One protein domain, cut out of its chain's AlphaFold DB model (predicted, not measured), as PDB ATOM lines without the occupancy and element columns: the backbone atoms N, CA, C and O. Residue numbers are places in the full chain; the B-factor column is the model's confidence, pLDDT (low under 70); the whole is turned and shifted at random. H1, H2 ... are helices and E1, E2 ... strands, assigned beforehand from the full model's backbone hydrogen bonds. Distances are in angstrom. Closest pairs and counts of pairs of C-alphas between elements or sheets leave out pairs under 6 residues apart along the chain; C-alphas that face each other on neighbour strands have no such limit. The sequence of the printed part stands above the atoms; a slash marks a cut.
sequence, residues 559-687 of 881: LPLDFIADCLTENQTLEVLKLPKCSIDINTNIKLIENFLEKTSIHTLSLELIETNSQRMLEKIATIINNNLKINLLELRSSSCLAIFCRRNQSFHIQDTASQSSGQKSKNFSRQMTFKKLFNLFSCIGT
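AT A GLANCE: This is residues 559 to 687 of the 881 residues of the protein "Hypothetical protein" of Rotaria sp. Silwood2 (UniProt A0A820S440). A twisted sheet of six strands has four helices along one side of it, H1 to H4, each touching the next. H4 covers E3 and E4, H2 and H3 stand farther off from the strands, H1 only grazes the sheet near the edge strand E1, and no helix covers the other face. The printed part has 129 residues, with four named helices and six named strands in the order H1 E1 H2 E2 H3 E3 E4 E5 E6 H4; the sheet is mixed and runs E1 E2 E3 E4 E5 E6 from edge to edge. The class is mixed, helices and strands. The whole is compact, with a radius of gyration of the C-alphas of 14.3 A, and spans 45 by 31 by 23 A.

HOW THE PARTS SIT: Inner strands E2, residues 604 to 609, and E3, residues 633 to 637, are parallel at 15 degrees, with N 607 and O 635 within hydrogen-bond range at 2.8 A. Edge strand E1, residues 576 to 583, is parallel to E2 at 10 degrees, with N 579 and O 606 2.8 A apart. E1 bends by 73 degrees at residue 580, and its residues 582 to 583 pair in parallel with residues 559 to 560. E3, E4, residues 641 to 646, E5, residues 651 to 656, and E6, residues 667 to 669, form a meander, each strand the antiparallel neighbour of the one before. In the hairpin of E3 and E4, N 636 and O 643 are 2.8 A apart; in that of E4 and E5, N 644 and O 653 are 2.8 A apart. E5 and E6 form a hairpin too, with no N and O within range; C-alphas 653 and 668 face each other at 5.5 A. H4, residues 675 to 687, is on one face of the sheet, making two layers, a sheet and a helix over it. Its height over the sheet is 9.5 A, and it lies over E3 and E4 and runs along the strands, at 2 degrees to E4 on the local plane. The closest C-alphas of E4 and H4 are those of Ala 643 and Phe 682, 7.6 A apart. H3, residues 615 to 627, touches H4 at a shallow tilt of 26 degrees, opposite ways, the C-alphas of Ala 622 and Lys 676 coming closest at 5.3 A. H2, residues 590 to 599, touches H3 at a shallow tilt of 19 degrees, the same way, closest at the C-alphas of Glu 594 and Ile 624, 6.0 A apart. H2 and H3 are not on the sheet. H1, residues 561 to 568, touches H2 at a tilt of 36 degrees, only just steep, the same way; the C-alphas of Ala 565 and Phe 596 are closest at 5.4 A. H1 only grazes the sheet, with its residues 561 to 564. E1, H2, E2 and E2, H3, E3 are strand-helix-strand units, two parallel neighbour strands with a helix between them along the chain, each with a right-handed crossover. In H1, H2, H3 and H4 every O i to N i+4 pair is within hydrogen-bond range.

IN THESE COORDINATES: E1 measures 18.7 A from first to last C-alpha, E2 16.1 A, E3 13.1 A, E4 16.5 A, E5 16.6 A and E6 6.3 A. H1 measures 10.5 A, H2 14.3 A, H3 18.4 A and H4 18.7 A. H1 begins at C-alpha 561, (-30.765, -37.255, 31.087). E3 begins at C-alpha 633, (-44.084, -32.709, 20.301), and H4 ends at C-alpha 687, (-27.757, -50.406, 15.295).

THE WHOLE: The two C-alphas farthest apart are those of Glu 570 and Ser 662, 45.1 A. The printed part has no cut, and no link is long; that from E5 to E6, short but not tight, has 10 residues. The mean pLDDT of the printed part is 77.4, and it is under 70 in residues 611 to 614, 656 to 673, 675 to 676 and 678 to 687.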
ATOM      1  N   LEU A 559     -24.808 -34.895  28.181       85.12
ATOM      2  CA  LEU A 559     -25.343 -34.725  29.534       85.12
ATOM      3  C   LEU A 559     -26.253 -35.911  29.891       85.12
ATOM      4  O   LEU A 559     -27.160 -36.211  29.105       85.12
ATOM      5  N   PRO A 560     -26.062 -36.579  31.047       88.50
ATOM      6  CA  PRO A 560     -26.977 -37.621  31.500       88.50
ATOM      7  C   PRO A 560     -28.395 -37.069  31.672       88.50
ATOM      8  O   PRO A 560     -28.606 -36.043  32.321       88.50
ATOM      9  N   LEU A 561     -29.380 -37.733  31.064       88.94
ATOM     10  CA  LEU A 561     -30.765 -37.255  31.087       88.94
ATOM     11  C   LEU A 561     -31.369 -37.266  32.498       88.94
ATOM     12  O   LEU A 561     -32.164 -36.392  32.827       88.94
ATOM     13  N   ASP A 562     -31.004 -38.235  33.333       87.12
ATOM     14  CA  ASP A 562     -31.467 -38.315  34.719       87.12
ATOM     15  C   ASP A 562     -30.883 -37.213  35.606       87.12
ATOM     16  O   ASP A 562     -31.606 -36.696  36.451       87.12
ATOM     17  N   PHE A 563     -29.640 -36.791  35.371       90.12
ATOM     18  CA  PHE A 563     -29.061 -35.613  36.021       90.12
ATOM     19  C   PHE A 563     -29.866 -34.343  35.711       90.12
ATOM     20  O   PHE A 563     -30.215 -33.586  36.615       90.12
ATOM     21  N   ILE A 564     -30.214 -34.127  34.437       90.12
ATOM     22  CA  ILE A 564     -31.037 -32.977  34.037       90.12
ATOM     23  C   ILE A 564     -32.445 -33.091  34.623       90.12
ATOM     24  O   ILE A 564     -32.983 -32.102  35.121       90.12
ATOM     25  N   ALA A 565     -33.033 -34.290  34.573       91.81
ATOM     26  CA  ALA A 565     -34.346 -34.556  35.139       91.81
ATOM     27  C   ALA A 565     -34.365 -34.222  36.634       91.81
ATOM     28  O   ALA A 565     -35.228 -33.461  37.062       91.81
ATOM     29  N   ASP A 566     -33.391 -34.706  37.406       91.81
ATOM     30  CA  ASP A 566     -33.265 -34.428  38.839       91.81
ATOM     31  C   ASP A 566     -33.199 -32.921  39.114       91.81
ATOM     32  O   ASP A 566     -33.969 -32.387  39.912       91.81
ATOM     33  N   CYS A 567     -32.359 -32.203  38.364       90.06
ATOM     34  CA  CYS A 567     -32.170 -30.778  38.593       90.06
ATOM     35  C   CYS A 567     -33.367 -29.915  38.168       90.06
ATOM     36  O   CYS A 567     -33.594 -28.881  38.784       90.06
ATOM     37  N   LEU A 568     -34.118 -30.295  37.127       92.38
ATOM     38  CA  LEU A 568     -35.219 -29.489  36.572       92.38
ATOM     39  C   LEU A 568     -36.620 -29.935  37.027       92.38
ATOM     40  O   LEU A 568     -37.609 -29.325  36.618       92.38
ATOM     41  N   THR A 569     -36.732 -30.966  37.872       93.38
ATOM     42  CA  THR A 569     -38.017 -31.554  38.312       93.38
ATOM     43  C   THR A 569     -38.978 -30.549  38.947       93.38
ATOM     44  O   THR A 569     -40.191 -30.690  38.790       93.38
ATOM     45  N   GLU A 570     -38.475 -29.521  39.629       92.50
ATOM     46  CA  GLU A 570     -39.325 -28.531  40.303       92.50
ATOM     47  C   GLU A 570     -39.665 -27.311  39.417       92.50
ATOM     48  O   GLU A 570     -40.393 -26.420  39.858       92.50
ATOM     49  N   ASN A 571     -39.203 -27.255  38.156       92.25
ATOM     50  CA  ASN A 571     -39.548 -26.156  37.251       92.25
ATOM     51  C   ASN A 571     -40.929 -26.367  36.606       92.25
ATOM     52  O   ASN A 571     -41.084 -27.062  35.602       92.25
ATOM     53  N   GLN A 572     -41.949 -25.719  37.162       92.88
ATOM     54  CA  GLN A 572     -43.326 -25.853  36.677       92.88
ATOM     55  C   GLN A 572     -43.632 -25.018  35.425       92.88
ATOM     56  O   GLN A 572     -44.659 -25.256  34.786       92.88
ATOM     57  N   THR A 573     -42.786 -24.050  35.061       95.00
ATOM     58  CA  THR A 573     -43.038 -23.137  33.931       95.00
ATOM     59  C   THR A 573     -42.373 -23.564  32.636       95.00
ATOM     60  O   THR A 573     -42.742 -23.058  31.580       95.00
ATOM     61  N   LEU A 574     -41.433 -24.508  32.697       95.88
ATOM     62  CA  LEU A 574     -40.750 -25.029  31.525       95.88
ATOM     63  C   LEU A 574     -41.731 -25.813  30.635       95.88
ATOM     64  O   LEU A 574     -42.275 -26.847  31.025       95.88
ATOM     65  N   GLU A 575     -41.951 -25.300  29.428       95.94
ATOM     66  CA  GLU A 575     -42.869 -25.807  28.402       95.94
ATOM     67  C   GLU A 575     -42.108 -26.536  27.274       95.94
ATOM     68  O   GLU A 575     -42.597 -27.516  26.698       95.94
ATOM     69  N   VAL A 576     -40.890 -26.078  26.966       95.56
ATOM     70  CA  VAL A 576     -40.040 -26.578  25.881       95.56
ATOM     71  C   VAL A 576     -38.646 -26.892  26.416       95.56
ATOM     72  O   VAL A 576     -37.962 -26.022  26.952       95.56
ATOM     73  N   LEU A 577     -38.199 -28.130  26.214       95.50
ATOM     74  CA  LEU A 577     -36.857 -28.581  26.563       95.50
ATOM     75  C   LEU A 577     -36.191 -29.220  25.346       95.50
ATOM     76  O   LEU A 577     -36.667 -30.235  24.835       95.50
ATOM     77  N   LYS A 578     -35.082 -28.638  24.884       93.69
ATOM     78  CA  LYS A 578     -34.298 -29.169  23.763       93.69
ATOM     79  C   LYS A 578     -32.870 -29.471  24.199       93.69
ATOM     80  O   LYS A 578     -32.111 -28.570  24.543       93.69
ATOM     81  N   LEU A 579     -32.514 -30.745  24.146       90.19
ATOM     82  CA  LEU A 579     -31.243 -31.294  24.592       90.19
ATOM     83  C   LEU A 579     -30.654 -32.195  23.499       90.19
ATOM     84  O   LEU A 579     -30.676 -33.426  23.603       90.19
ATOM     85  N   PRO A 580     -30.148 -31.606  22.409       77.00
ATOM     86  CA  PRO A 580     -29.634 -32.363  21.284       77.00
ATOM     87  C   PRO A 580     -28.309 -33.075  21.556       77.00
ATOM     88  O   PRO A 580     -27.719 -33.492  20.594       77.00
ATOM     89  N   LYS A 581     -27.803 -33.263  22.781       79.88
ATOM     90  CA  LYS A 581     -26.703 -34.219  23.059       79.88
ATOM     91  C   LYS A 581     -26.844 -34.776  24.476       79.88
ATOM     92  O   LYS A 581     -26.102 -34.411  25.387       79.88
ATOM     93  N   CYS A 582     -27.832 -35.649  24.676       81.75
ATOM     94  CA  CYS A 582     -28.086 -36.285  25.969       81.75
ATOM     95  C   CYS A 582     -27.752 -37.775  25.944       81.75
ATOM     96  O   CYS A 582     -28.176 -38.516  25.060       81.75
ATOM     97  N   SER A 583     -27.017 -38.236  26.952       82.38
ATOM     98  CA  SER A 583     -26.764 -39.663  27.134       82.38
ATOM     99  C   SER A 583     -27.891 -40.303  27.936       82.38
ATOM    100  O   SER A 583     -28.318 -39.781  28.968       82.38
ATOM    101  N   ILE A 584     -28.338 -41.466  27.467       80.44
ATOM    102  CA  ILE A 584     -29.249 -42.356  28.189       80.44
ATOM    103  C   ILE A 584     -28.522 -43.689  28.346       80.44
ATOM    104  O   ILE A 584     -28.470 -44.500  27.428       80.44
ATOM    105  N   ASP A 585     -27.907 -43.914  29.496       80.62
ATOM    106  CA  ASP A 585     -27.191 -45.156  29.765       80.62
ATOM    107  C   ASP A 585     -28.079 -46.194  30.483       80.62
ATOM    108  O   ASP A 585     -29.266 -45.983  30.748       80.62
ATOM    109  N   ILE A 586     -27.505 -47.360  30.789       77.75
ATOM    110  CA  ILE A 586     -28.221 -48.436  31.490       77.75
ATOM    111  C   ILE A 586     -28.519 -48.106  32.963       77.75
ATOM    112  O   ILE A 586     -29.402 -48.726  33.558       77.75
ATOM    113  N   ASN A 587     -27.791 -47.146  33.536       82.81
ATOM    114  CA  ASN A 587     -27.900 -46.729  34.931       82.81
ATOM    115  C   ASN A 587     -28.883 -45.570  35.116       82.81
ATOM    116  O   ASN A 587     -29.258 -45.276  36.249       82.81
ATOM    117  N   THR A 588     -29.324 -44.960  34.013       86.00
ATOM    118  CA  THR A 588     -30.200 -43.794  34.003       86.00
ATOM    119  C   THR A 588     -31.435 -44.060  34.860       86.00
ATOM    120  O   THR A 588     -32.173 -45.034  34.666       86.00
ATOM    121  N   ASN A 589     -31.688 -43.198  35.839       89.50
ATOM    122  CA  ASN A 589     -32.790 -43.406  36.768       89.50
ATOM    123  C   ASN A 589     -34.147 -43.068  36.123       89.50
ATOM    124  O   ASN A 589     -34.634 -41.941  36.162       89.50
ATOM    125  N   ILE A 590     -34.795 -44.091  35.566       90.44
ATOM    126  CA  ILE A 590     -36.100 -43.995  34.890       90.44
ATOM    127  C   ILE A 590     -37.182 -43.332  35.756       90.44
ATOM    128  O   ILE A 590     -37.996 -42.580  35.226       90.44
ATOM    129  N   LYS A 591     -37.181 -43.570  37.075       90.94
ATOM    130  CA  LYS A 591     -38.175 -42.971  37.982       90.94
ATOM    131  C   LYS A 591     -37.999 -41.458  38.111       90.94
ATOM    132  O   LYS A 591     -38.991 -40.756  38.273       90.94
ATOM    133  N   LEU A 592     -36.762 -40.955  38.033       91.56
ATOM    134  CA  LEU A 592     -36.505 -39.511  38.031       91.56
ATOM    135  C   LEU A 592     -37.043 -38.871  36.753       91.56
ATOM    136  O   LEU A 592     -37.707 -37.847  36.834       91.56
ATOM    137  N   ILE A 593     -36.845 -39.509  35.597       90.75
ATOM    138  CA  ILE A 593     -37.382 -39.021  34.317       90.75
ATOM    139  C   ILE A 593     -38.918 -39.016  34.327       90.75
ATOM    140  O   ILE A 593     -39.530 -38.057  33.866       90.75
ATOM    141  N   GLU A 594     -39.546 -40.068  34.856       93.06
ATOM    142  CA  GLU A 594     -41.005 -40.145  35.000       93.06
ATOM    143  C   GLU A 594     -41.542 -38.998  35.863       93.06
ATOM    144  O   GLU A 594     -42.364 -38.212  35.394       93.06
ATOM    145  N   ASN A 595     -40.991 -38.828  37.069       91.50
ATOM    146  CA  ASN A 595     -41.364 -37.757  37.994       91.50
ATOM    147  C   ASN A 595     -41.135 -36.357  37.394       91.50
ATOM    148  O   ASN A 595     -41.990 -35.481  37.505       91.50
ATOM    149  N   PHE A 596     -40.007 -36.163  36.708       93.44
ATOM    150  CA  PHE A 596     -39.673 -34.931  35.997       93.44
ATOM    151  C   PHE A 596     -40.732 -34.581  34.945       93.44
ATOM    152  O   PHE A 596     -41.271 -33.474  34.937       93.44
ATOM    153  N   LEU A 597     -41.089 -35.524  34.072       92.50
ATOM    154  CA  LEU A 597     -42.089 -35.273  33.037       92.50
ATOM    155  C   LEU A 597     -43.493 -35.076  33.635       92.50
ATOM    156  O   LEU A 597     -44.282 -34.290  33.108       92.50
ATOM    157  N   GLU A 598     -43.833 -35.770  34.722       92.06
ATOM    158  CA  GLU A 598     -45.124 -35.617  35.404       92.06
ATOM    159  C   GLU A 598     -45.288 -34.242  36.058       92.06
ATOM    160  O   GLU A 598     -46.338 -33.605  35.891       92.06
ATOM    161  N   LYS A 599     -44.260 -33.770  36.773       91.94
ATOM    162  CA  LYS A 599     -44.286 -32.510  37.530       91.94
ATOM    163  C   LYS A 599     -44.137 -31.264  36.662       91.94
ATOM    164  O   LYS A 599     -44.697 -30.224  37.005       91.94
ATOM    165  N   THR A 600     -43.428 -31.356  35.542       92.31
ATOM    166  CA  THR A 600     -43.202 -30.209  34.652       92.31
ATOM    167  C   THR A 600     -44.385 -29.956  33.705       92.31
ATOM    168  O   THR A 600     -45.312 -30.767  33.566       92.31
ATOM    169  N   SER A 601     -44.372 -28.793  33.047       93.69
ATOM    170  CA  SER A 601     -45.355 -28.399  32.021       93.69
ATOM    171  C   SER A 601     -44.871 -28.689  30.596       93.69
ATOM    172  O   SER A 601     -45.433 -28.170  29.630       93.69
ATOM    173  N   ILE A 602     -43.842 -29.531  30.449       94.94
ATOM    174  CA  ILE A 602     -43.173 -29.762  29.171       94.94
ATOM    175  C   ILE A 602     -44.140 -30.401  28.179       94.94
ATOM    176  O   ILE A 602     -44.610 -31.528  28.353       94.94
ATOM    177  N   HIS A 603     -44.393 -29.681  27.093       93.56
ATOM    178  CA  HIS A 603     -45.150 -30.178  25.957       93.56
ATOM    179  C   HIS A 603     -44.278 -30.421  24.723       93.56
ATOM    180  O   HIS A 603     -44.731 -31.102  23.802       93.56
ATOM    181  N   THR A 604     -43.056 -29.885  24.685       93.00
ATOM    182  CA  THR A 604     -42.090 -30.127  23.607       93.00
ATOM    183  C   THR A 604     -40.779 -30.632  24.185       93.00
ATOM    184  O   THR A 604     -40.122 -29.921  24.941       93.00
ATOM    185  N   LEU A 605     -40.383 -31.838  23.790       91.75
ATOM    186  CA  LEU A 605     -39.144 -32.474  24.219       91.75
ATOM    187  C   LEU A 605     -38.305 -32.826  22.987       91.75
ATOM    188  O   LEU A 605     -38.765 -33.576  22.131       91.75
ATOM    189  N   SER A 606     -37.094 -32.287  22.877       90.50
ATOM    190  CA  SER A 606     -36.132 -32.651  21.829       90.50
ATOM    191  C   SER A 606     -34.920 -33.301  22.480       90.50
ATOM    192  O   SER A 606     -34.307 -32.697  23.355       90.50
ATOM    193  N   LEU A 607     -34.598 -34.534  22.101       88.25
ATOM    194  CA  LEU A 607     -33.485 -35.314  22.642       88.25
ATOM    195  C   LEU A 607     -32.640 -35.831  21.487       88.25
ATOM    196  O   LEU A 607     -33.190 -36.392  20.547       88.25
ATOM    197  N   GLU A 608     -31.319 -35.726  21.567       82.69
ATOM    198  CA  GLU A 608     -30.439 -36.527  20.708       82.69
ATOM    199  C   GLU A 608     -29.902 -37.707  21.492       82.69
ATOM    200  O   GLU A 608     -29.334 -37.542  22.570       82.69
ATOM    201  N   LEU A 609     -30.106 -38.894  20.938       75.12
ATOM    202  CA  LEU A 609     -29.689 -40.155  21.510       75.12
ATOM    203  C   LEU A 609     -28.303 -40.493  20.981       75.12
ATOM    204  O   LEU A 609     -28.133 -40.817  19.804       75.12
ATOM    205  N   ILE A 610     -27.319 -40.447  21.868       75.75
ATOM    206  CA  ILE A 610     -25.949 -40.839  21.549       75.75
ATOM    207  C   ILE A 610     -25.830 -42.330  21.843       75.75
ATOM    208  O   ILE A 610     -25.976 -42.729  22.992       75.75
ATOM    209  N   GLU A 611     -25.683 -43.120  20.770       66.19
ATOM    210  CA  GLU A 611     -25.586 -44.590  20.709       66.19
ATOM    211  C   GLU A 611     -25.679 -45.307  22.063       66.19
ATOM    212  O   GLU A 611     -24.694 -45.484  22.782       66.19
ATOM    213  N   THR A 612     -26.882 -45.764  22.407       54.47
ATOM    214  CA  THR A 612     -27.119 -46.444  23.680       54.47
ATOM    215  C   THR A 612     -27.252 -47.945  23.430       54.47
ATOM    216  O   THR A 612     -28.164 -48.402  22.743       54.47
ATOM    217  N   ASN A 613     -26.378 -48.751  24.041       58.38
ATOM    218  CA  ASN A 613     -26.467 -50.222  24.037       58.38
ATOM    219  C   ASN A 613     -27.686 -50.760  24.827       58.38
ATOM    220  O   ASN A 613     -27.741 -51.939  25.174       58.38
ATOM    221  N   SER A 614     -28.668 -49.916  25.165       64.81
ATOM    222  CA  SER A 614     -29.788 -50.276  26.033       64.81
ATOM    223  C   SER A 614     -31.137 -49.956  25.386       64.81
ATOM    224  O   SER A 614     -31.920 -49.139  25.863       64.81
ATOM    225  N   GLN A 615     -31.475 -50.699  24.327       77.81
ATOM    226  CA  GLN A 615     -32.826 -50.722  23.745       77.81
ATOM    227  C   GLN A 615     -33.921 -50.799  24.828       77.81
ATOM    228  O   GLN A 615     -34.930 -50.103  24.762       77.81
ATOM    229  N   ARG A 616     -33.679 -51.584  25.887       79.19
ATOM    230  CA  ARG A 616     -34.588 -51.725  27.031       79.19
ATOM    231  C   ARG A 616     -34.851 -50.408  27.780       79.19
ATOM    232  O   ARG A 616     -35.938 -50.243  28.326       79.19
ATOM    233  N   MET A 617     -33.885 -49.494  27.850       80.62
ATOM    234  CA  MET A 617     -34.064 -48.182  28.486       80.62
ATOM    235  C   MET A 617     -34.831 -47.230  27.583       80.62
ATOM    236  O   MET A 617     -35.771 -46.588  28.046       80.62
ATOM    237  N   LEU A 618     -34.512 -47.223  26.288       80.00
ATOM    238  CA  LEU A 618     -35.281 -46.473  25.298       80.00
ATOM    239  C   LEU A 618     -36.754 -46.895  25.300       80.00
ATOM    240  O   LEU A 618     -37.629 -46.038  25.309       80.00
ATOM    241  N   GLU A 619     -37.052 -48.194  25.396       82.94
ATOM    242  CA  GLU A 619     -38.429 -48.696  25.508       82.94
ATOM    243  C   GLU A 619     -39.151 -48.200  26.772       82.94
ATOM    244  O   GLU A 619     -40.344 -47.879  26.724       82.94
ATOM    245  N   LYS A 620     -38.450 -48.115  27.909       86.00
ATOM    246  CA  LYS A 620     -39.016 -47.574  29.156       86.00
ATOM    247  C   LYS A 620     -39.303 -46.080  29.032       86.00
ATOM    248  O   LYS A 620     -40.404 -45.655  29.367       86.00
ATOM    249  N   ILE A 621     -38.366 -45.305  28.492       84.81
ATOM    250  CA  ILE A 621     -38.532 -43.859  28.280       84.81
ATOM    251  C   ILE A 621     -39.647 -43.584  27.271       84.81
ATOM    252  O   ILE A 621     -40.509 -42.746  27.519       84.81
ATOM    253  N   ALA A 622     -39.709 -44.358  26.187       85.56
ATOM    254  CA  ALA A 622     -40.806 -44.312  25.229       85.56
ATOM    255  C   ALA A 622     -42.160 -44.552  25.901       85.56
ATOM    256  O   ALA A 622     -43.141 -43.894  25.567       85.56
ATOM    257  N   THR A 623     -42.216 -45.491  26.850       87.62
ATOM    258  CA  THR A 623     -43.435 -45.801  27.605       87.62
ATOM    259  C   THR A 623     -43.834 -44.636  28.511       87.62
ATOM    260  O   THR A 623     -44.998 -44.244  28.493       87.62
ATOM    261  N   ILE A 624     -42.882 -44.025  29.223       90.56
ATOM    262  CA  ILE A 624     -43.128 -42.833  30.052       90.56
ATOM    263  C   ILE A 624     -43.656 -41.676  29.199       90.56
ATOM    264  O   ILE A 624     -44.707 -41.115  29.500       90.56
ATOM    265  N   ILE A 625     -42.977 -41.352  28.094       88.56
ATOM    266  CA  ILE A 625     -43.385 -40.269  27.187       88.56
ATOM    267  C   ILE A 625     -44.774 -40.550  26.595       88.56
ATOM    268  O   ILE A 625     -45.608 -39.650  26.489       88.56
ATOM    269  N   ASN A 626     -45.057 -41.809  26.247       86.88
ATOM    270  CA  ASN A 626     -46.364 -42.209  25.738       86.88
ATOM    271  C   ASN A 626     -47.482 -41.983  26.762       86.88
ATOM    272  O   ASN A 626     -48.567 -41.549  26.375       86.88
ATOM    273  N   ASN A 627     -47.209 -42.276  28.033       89.00
ATOM    274  CA  ASN A 627     -48.164 -42.139  29.130       89.00
ATOM    275  C   ASN A 627     -48.353 -40.677  29.553       89.00
ATOM    276  O   ASN A 627     -49.431 -40.305  30.013       89.00
ATOM    277  N   ASN A 628     -47.348 -39.825  29.347       90.38
ATOM    278  CA  ASN A 628     -47.460 -38.408  29.640       90.38
ATOM    279  C   ASN A 628     -48.251 -37.676  28.547       90.38
ATOM    280  O   ASN A 628     -47.738 -37.394  27.459       90.38
ATOM    281  N   LEU A 629     -49.512 -37.343  28.835       91.25
ATOM    282  CA  LEU A 629     -50.420 -36.681  27.892       91.25
ATOM    283  C   LEU A 629     -50.052 -35.215  27.578       91.25
ATOM    284  O   LEU A 629     -50.536 -34.682  26.579       91.25
ATOM    285  N   LYS A 630     -49.166 -34.581  28.361       93.62
ATOM    286  CA  LYS A 630     -48.739 -33.186  28.149       93.62
ATOM    287  C   LYS A 630     -47.807 -33.037  26.941       93.62
ATOM    288  O   LYS A 630     -47.891 -32.034  26.234       93.62
ATOM    289  N   ILE A 631     -46.975 -34.048  26.661       92.19
ATOM    290  CA  ILE A 631     -46.000 -34.027  25.556       92.19
ATOM    291  C   ILE A 631     -46.725 -34.064  24.203       92.19
ATOM    292  O   ILE A 631     -47.227 -35.095  23.755       92.19
ATOM    293  N   ASN A 632     -46.788 -32.915  23.541       90.69
ATOM    294  CA  ASN A 632     -47.409 -32.741  22.233       90.69
ATOM    295  C   ASN A 632     -46.420 -32.953  21.086       90.69
ATOM    296  O   ASN A 632     -46.833 -33.432  20.031       90.69
ATOM    297  N   LEU A 633     -45.150 -32.604  21.290       90.00
ATOM    298  CA  LEU A 633     -44.084 -32.709  20.301       90.00
ATOM    299  C   LEU A 633     -42.882 -33.432  20.916       90.00
ATOM    300  O   LEU A 633     -42.358 -33.005  21.943       90.00
ATOM    301  N   LEU A 634     -42.448 -34.516  20.280       89.25
ATOM    302  CA  LEU A 634     -41.191 -35.187  20.595       89.25
ATOM    303  C   LEU A 634     -40.301 -35.154  19.359       89.25
ATOM    304  O   LEU A 634     -40.692 -35.648  18.301       89.25
ATOM    305  N   GLU A 635     -39.103 -34.623  19.511       88.06
ATOM    306  CA  GLU A 635     -38.042 -34.725  18.522       88.06
ATOM    307  C   GLU A 635     -36.972 -35.671  19.065       88.06
ATOM    308  O   GLU A 635     -36.434 -35.461  20.148       88.06
ATOM    309  N   LEU A 636     -36.671 -36.728  18.322       85.75
ATOM    310  CA  LEU A 636     -35.560 -37.624  18.606       85.75
ATOM    311  C   LEU A 636     -34.533 -37.470  17.500       85.75
ATOM    312  O   LEU A 636     -34.827 -37.696  16.326       85.75
ATOM    313  N   ARG A 637     -33.331 -37.075  17.879       82.44
ATOM    314  CA  ARG A 637     -32.181 -36.954  17.000       82.44
ATOM    315  C   ARG A 637     -31.219 -38.100  17.264       82.44
ATOM    316  O   ARG A 637     -31.153 -38.660  18.353       82.44
ATOM    317  N   SER A 638     -30.500 -38.468  16.231       81.19
ATOM    318  CA  SER A 638     -29.307 -39.302  16.258       81.19
ATOM    319  C   SER A 638     -28.366 -38.728  15.206       81.19
ATOM    320  O   SER A 638     -28.780 -37.876  14.415       81.19
ATOM    321  N   SER A 639     -27.132 -39.218  15.151       72.94
ATOM    322  CA  SER A 639     -26.162 -38.794  14.135       72.94
ATOM    323  C   SER A 639     -26.676 -38.940  12.693       72.94
ATOM    324  O   SER A 639     -26.283 -38.157  11.831       72.94
ATOM    325  N   SER A 640     -27.575 -39.892  12.423       75.75
ATOM    326  CA  SER A 640     -28.059 -40.220  11.072       75.75
ATOM    327  C   SER A 640     -29.552 -39.970  10.835       75.75
ATOM    328  O   SER A 640     -30.026 -40.087   9.708       75.75
ATOM    329  N   CYS A 641     -30.333 -39.647  11.867       76.62
ATOM    330  CA  CYS A 641     -31.785 -39.594  11.735       76.62
ATOM    331  C   CYS A 641     -32.425 -38.591  12.697       76.62
ATOM    332  O   CYS A 641     -32.112 -38.566  13.888       76.62
ATOM    333  N   LEU A 642     -33.405 -37.839  12.194       81.62
ATOM    334  CA  LEU A 642     -34.328 -37.004  12.955       81.62
ATOM    335  C   LEU A 642     -35.738 -37.598  12.856       81.62
ATOM    336  O   LEU A 642     -36.321 -37.683  11.778       81.62
ATOM    337  N   ALA A 643     -36.310 -37.988  13.986       80.75
ATOM    338  CA  ALA A 643     -37.697 -38.409  14.100       80.75
ATOM    339  C   ALA A 643     -38.497 -37.337  14.843       80.75
ATOM    340  O   ALA A 643     -38.194 -37.005  15.985       80.75
ATOM    341  N   ILE A 644     -39.539 -36.811  14.203       82.62
ATOM    342  CA  ILE A 644     -40.452 -35.826  14.782       82.62
ATOM    343  C   ILE A 644     -41.823 -36.473  14.944       82.62
ATOM    344  O   ILE A 644     -42.420 -36.964  13.982       82.62
ATOM    345  N   PHE A 645     -42.344 -36.437  16.162       82.88
ATOM    346  CA  PHE A 645     -43.676 -36.914  16.496       82.88
ATOM    347  C   PHE A 645     -44.539 -35.774  17.024       82.88
ATOM    348  O   PHE A 645     -44.205 -35.169  18.040       82.88
ATOM    349  N   CYS A 646     -45.687 -35.532  16.386       85.12
ATOM    350  CA  CYS A 646     -46.677 -34.561  16.846       85.12
ATOM    351  C   CYS A 646     -47.991 -35.260  17.216       85.12
ATOM    352  O   CYS A 646     -48.715 -35.759  16.351       85.12
ATOM    353  N   ARG A 647     -48.339 -35.252  18.510       83.19
ATOM    354  CA  ARG A 647     -49.549 -35.901  19.038       83.19
ATOM    355  C   ARG A 647     -50.831 -35.263  18.495       83.19
ATOM    356  O   ARG A 647     -51.747 -35.994  18.131       83.19
ATOM    357  N   ARG A 648     -50.890 -33.925  18.396       78.94
ATOM    358  CA  ARG A 648     -52.091 -33.183  17.942       78.94
ATOM    359  C   ARG A 648     -52.514 -33.548  16.524       78.94
ATOM    360  O   ARG A 648     -53.701 -33.684  16.258       78.94
ATOM    361  N   ASN A 649     -51.539 -33.748  15.644       72.38
ATOM    362  CA  ASN A 649     -51.791 -34.046  14.238       72.38
ATOM    363  C   ASN A 649     -51.756 -35.549  13.943       72.38
ATOM    364  O   ASN A 649     -51.925 -35.939  12.791       72.38
ATOM    365  N   GLN A 650     -51.473 -36.380  14.959       76.06
ATOM    366  CA  GLN A 650     -51.131 -37.800  14.803       76.06
ATOM    367  C   GLN A 650     -50.106 -38.027  13.677       76.06
ATOM    368  O   GLN A 650     -50.101 -39.067  13.023       76.06
ATOM    369  N   SER A 651     -49.261 -37.022  13.425       71.56
ATOM    370  CA  SER A 651     -48.371 -36.980  12.276       71.56
ATOM    371  C   SER A 651     -46.972 -37.358  12.715       71.56
ATOM    372  O   SER A 651     -46.455 -36.844  13.714       71.56
ATOM    373  N   PHE A 652     -46.356 -38.221  11.923       73.25
ATOM    374  CA  PHE A 652     -45.009 -38.699  12.143       73.25
ATOM    375  C   PHE A 652     -44.149 -38.405  10.921       73.25
ATOM    376  O   PHE A 652     -44.546 -38.706   9.792       73.25
ATOM    377  N   HIS A 653     -42.980 -37.828  11.175       75.06
ATOM    378  CA  HIS A 653     -42.020 -37.468  10.150       75.06
ATOM    379  C   HIS A 653     -40.644 -38.009  10.529       75.06
ATOM    380  O   HIS A 653     -40.089 -37.629  11.559       75.06
ATOM    381  N   ILE A 654     -40.085 -38.877   9.688       73.69
ATOM    382  CA  ILE A 654     -38.671 -39.255   9.758       73.69
ATOM    383  C   ILE A 654     -37.943 -38.518   8.652       73.69
ATOM    384  O   ILE A 654     -38.312 -38.627   7.480       73.69
ATOM    385  N   GLN A 655     -36.902 -37.798   9.037       70.56
ATOM    386  CA  GLN A 655     -35.948 -37.203   8.130       70.56
ATOM    387  C   GLN A 655     -34.598 -37.878   8.337       70.56
ATOM    388  O   GLN A 655     -34.032 -37.833   9.428       70.56
ATOM    389  N   ASP A 656     -34.091 -38.496   7.278       64.38
ATOM    390  CA  ASP A 656     -32.695 -38.904   7.217       64.38
ATOM    391  C   ASP A 656     -31.841 -37.631   7.112       64.38
ATOM    392  O   ASP A 656     -32.064 -36.789   6.232       64.38
ATOM    393  N   THR A 657     -30.941 -37.422   8.071       50.16
ATOM    394  CA  THR A 657     -30.122 -36.203   8.130       50.16
ATOM    395  C   THR A 657     -28.955 -36.255   7.145       50.16
ATOM    396  O   THR A 657     -28.415 -35.201   6.818       50.16
ATOM    397  N   ALA A 658     -28.625 -37.431   6.595       46.50
ATOM    398  CA  ALA A 658     -27.524 -37.619   5.650       46.50
ATOM    399  C   ALA A 658     -27.864 -37.221   4.196       46.50
ATOM    400  O   ALA A 658     -26.975 -37.162   3.351       46.50
ATOM    401  N   SER A 659     -29.130 -36.917   3.876       41.53
ATOM    402  CA  SER A 659     -29.598 -36.681   2.499       41.53
ATOM    403  C   SER A 659     -30.153 -35.264   2.270       41.53
ATOM    404  O   SER A 659     -31.341 -35.099   1.981       41.53
ATOM    405  N   GLN A 660     -29.330 -34.216   2.403       39.41
ATOM    406  CA  GLN A 660     -29.784 -32.826   2.193       39.41
ATOM    407  C   GLN A 660     -29.514 -32.216   0.801       39.41
ATOM    408  O   GLN A 660     -29.916 -31.079   0.577       39.41
ATOM    409  N   SER A 661     -28.951 -32.934  -0.180       34.22
ATOM    410  CA  SER A 661     -28.677 -32.353  -1.516       34.22
ATOM    411  C   SER A 661     -29.297 -33.061  -2.730       34.22
ATOM    412  O   SER A 661     -29.071 -32.634  -3.859       34.22
ATOM    413  N   SER A 662     -30.183 -34.049  -2.553       34.44
ATOM    414  CA  SER A 662     -31.017 -34.547  -3.661       34.44
ATOM    415  C   SER A 662     -32.445 -34.845  -3.201       34.44
ATOM    416  O   SER A 662     -32.667 -35.827  -2.501       34.44
ATOM    417  N   GLY A 663     -33.393 -33.985  -3.596       42.16
ATOM    418  CA  GLY A 663     -34.851 -34.185  -3.534       42.16
ATOM    419  C   GLY A 663     -35.390 -34.934  -2.308       42.16
ATOM    420  O   GLY A 663     -35.513 -36.156  -2.341       42.16
ATOM    421  N   GLN A 664     -35.784 -34.194  -1.264       39.97
ATOM    422  CA  GLN A 664     -36.384 -34.736  -0.037       39.97
ATOM    423  C   GLN A 664     -37.483 -35.776  -0.328       39.97
ATOM    424  O   GLN A 664     -38.557 -35.446  -0.833       39.97
ATOM    425  N   LYS A 665     -37.258 -37.031   0.076       42.03
ATOM    426  CA  LYS A 665     -38.332 -38.006   0.300       42.03
ATOM    427  C   LYS A 665     -38.551 -38.157   1.800       42.03
ATOM    428  O   LYS A 665     -37.955 -39.022   2.434       42.03
ATOM    429  N   SER A 666     -39.422 -37.325   2.363       41.28
ATOM    430  CA  SER A 666     -39.982 -37.591   3.685       41.28
ATOM    431  C   SER A 666     -40.965 -38.757   3.599       41.28
ATOM    432  O   SER A 666     -41.835 -38.807   2.725       41.28
ATOM    433  N   LYS A 667     -40.829 -39.739   4.495       50.00
ATOM    434  CA  LYS A 667     -41.843 -40.787   4.656       50.00
ATOM    435  C   LYS A 667     -42.853 -40.308   5.694       50.00
ATOM    436  O   LYS A 667     -42.588 -40.373   6.890       50.00
ATOM    437  N   ASN A 668     -44.003 -39.833   5.221       44.34
ATOM    438  CA  ASN A 668     -45.151 -39.535   6.076       44.34
ATOM    439  C   ASN A 668     -45.942 -40.822   6.321       44.34
ATOM    440  O   ASN A 668     -46.424 -41.450   5.378       44.34
ATOM    441  N   PHE A 669     -46.102 -41.203   7.585       52.06
ATOM    442  CA  PHE A 669     -46.940 -42.334   7.975       52.06
ATOM    443  C   PHE A 669     -48.275 -41.809   8.518       52.06
ATOM    444  O   PHE A 669     -48.288 -40.991   9.433       52.06
ATOM    445  N   SER A 670     -49.400 -42.276   7.962       40.25
ATOM    446  CA  SER A 670     -50.758 -41.809   8.306       40.25
ATOM    447  C   SER A 670     -51.538 -42.739   9.249       40.25
ATOM    448  O   SER A 670     -52.726 -42.528   9.482       40.25
ATOM    449  N   ARG A 671     -50.908 -43.782   9.809       52.03
ATOM    450  CA  ARG A 671     -51.546 -44.663  10.807       52.03
ATOM    451  C   ARG A 671     -51.197 -44.234  12.229       52.03
ATOM    452  O   ARG A 671     -50.090 -43.769  12.472       52.03
ATOM    453  N   GLN A 672     -52.112 -44.498  13.169       55.19
ATOM    454  CA  GLN A 672     -51.906 -44.355  14.616       55.19
ATOM    455  C   GLN A 672     -50.670 -45.153  15.074       55.19
ATOM    456  O   GLN A 672     -50.733 -46.352  15.367       55.19
ATOM    457  N   MET A 673     -49.518 -44.490  15.096       63.72
ATOM    458  CA  MET A 673     -48.256 -45.043  15.568       63.72
ATOM    459  C   MET A 673     -48.088 -44.627  17.028       63.72
ATOM    460  O   MET A 673     -48.123 -43.443  17.351       63.72
ATOM    461  N   THR A 674     -47.952 -45.597  17.931       70.94
ATOM    462  CA  THR A 674     -47.640 -45.303  19.335       70.94
ATOM    463  C   THR A 674     -46.166 -44.926  19.460       70.94
ATOM    464  O   THR A 674     -45.335 -45.437  18.706       70.94
ATOM    465  N   PHE A 675     -45.809 -44.096  20.445       67.12
ATOM    466  CA  PHE A 675     -44.408 -43.729  20.704       67.12
ATOM    467  C   PHE A 675     -43.501 -44.956  20.862       67.12
ATOM    468  O   PHE A 675     -42.387 -44.974  20.351       67.12
ATOM    469  N   LYS A 676     -44.004 -46.031  21.481       67.94
ATOM    470  CA  LYS A 676     -43.280 -47.306  21.599       67.94
ATOM    471  C   LYS A 676     -42.889 -47.898  20.237       67.94
ATOM    472  O   LYS A 676     -41.770 -48.370  20.075       67.94
ATOM    473  N   LYS A 677     -43.789 -47.864  19.246       72.88
ATOM    474  CA  LYS A 677     -43.493 -48.349  17.884       72.88
ATOM    475  C   LYS A 677     -42.464 -47.463  17.179       72.88
ATOM    476  O   LYS A 677     -41.635 -47.981  16.443       72.88
ATOM    477  N   LEU A 678     -42.515 -46.154  17.424       65.62
ATOM    478  CA  LEU A 678     -41.585 -45.170  16.870       65.62
ATOM    479  C   LEU A 678     -40.165 -45.361  17.410       65.62
ATOM    480  O   LEU A 678     -39.220 -45.418  16.630       65.62
ATOM    481  N   PHE A 679     -40.020 -45.539  18.722       67.81
ATOM    482  CA  PHE A 679     -38.723 -45.801  19.349       67.81
ATOM    483  C   PHE A 679     -38.094 -47.111  18.872       67.81
ATOM    484  O   PHE A 679     -36.899 -47.136  18.598       67.81
ATOM    485  N   ASN A 680     -38.895 -48.168  18.707       67.31
ATOM    486  CA  ASN A 680     -38.407 -49.431  18.151       67.31
ATOM    487  C   ASN A 680     -37.934 -49.278  16.698       67.31
ATOM    488  O   ASN A 680     -36.969 -49.914  16.298       67.31
ATOM    489  N   LEU A 681     -38.595 -48.430  15.903       67.88
ATOM    490  CA  LEU A 681     -38.158 -48.143  14.538       67.88
ATOM    491  C   LEU A 681     -36.835 -47.356  14.532       67.88
ATOM    492  O   LEU A 681     -35.947 -47.648  13.737       67.88
ATOM    493  N   PHE A 682     -36.696 -46.388  15.442       65.38
ATOM    494  CA  PHE A 682     -35.509 -45.542  15.572       65.38
ATOM    495  C   PHE A 682     -34.278 -46.324  16.066       65.38
ATOM    496  O   PHE A 682     -33.185 -46.149  15.534       65.38
ATOM    497  N   SER A 683     -34.443 -47.244  17.026       61.97
ATOM    498  CA  SER A 683     -33.346 -48.087  17.531       61.97
ATOM    499  C   SER A 683     -32.822 -49.082  16.487       61.97
ATOM    500  O   SER A 683     -31.620 -49.354  16.440       61.97
ATOM    501  N   CYS A 684     -33.692 -49.593  15.610       57.94
ATOM    502  CA  CYS A 684     -33.286 -50.454  14.498       57.94
ATOM    503  C   CYS A 684     -32.420 -49.717  13.463       57.94
ATOM    504  O   CYS A 684     -31.511 -50.323  12.905       57.94
ATOM    505  N   ILE A 685     -32.662 -48.423  13.229       56.84
ATOM    506  CA  ILE A 685     -31.874 -47.612  12.283       56.84
ATOM    507  C   ILE A 685     -30.463 -47.340  12.837       56.84
ATOM    508  O   ILE A 685     -29.490 -47.411  12.094       56.84
ATOM    509  N   GLY A 686     -30.327 -47.097  14.146       47.91
ATOM    510  CA  GLY A 686     -29.037 -46.778  14.778       47.91
ATOM    511  C   GLY A 686     -28.077 -47.960  14.980       47.91
ATOM    512  O   GLY A 686     -26.882 -47.751  15.135       47.91
ATOM    513  N   THR A 687     -28.567 -49.203  14.987       44.34
ATOM    514  CA  THR A 687     -27.757 -50.406  15.295       44.34
ATOM    515  C   THR A 687     -27.115 -51.068  14.070       44.34
ATOM    516  O   THR A 687     -26.184 -51.858  14.217       44.34
TER     517      THR A 687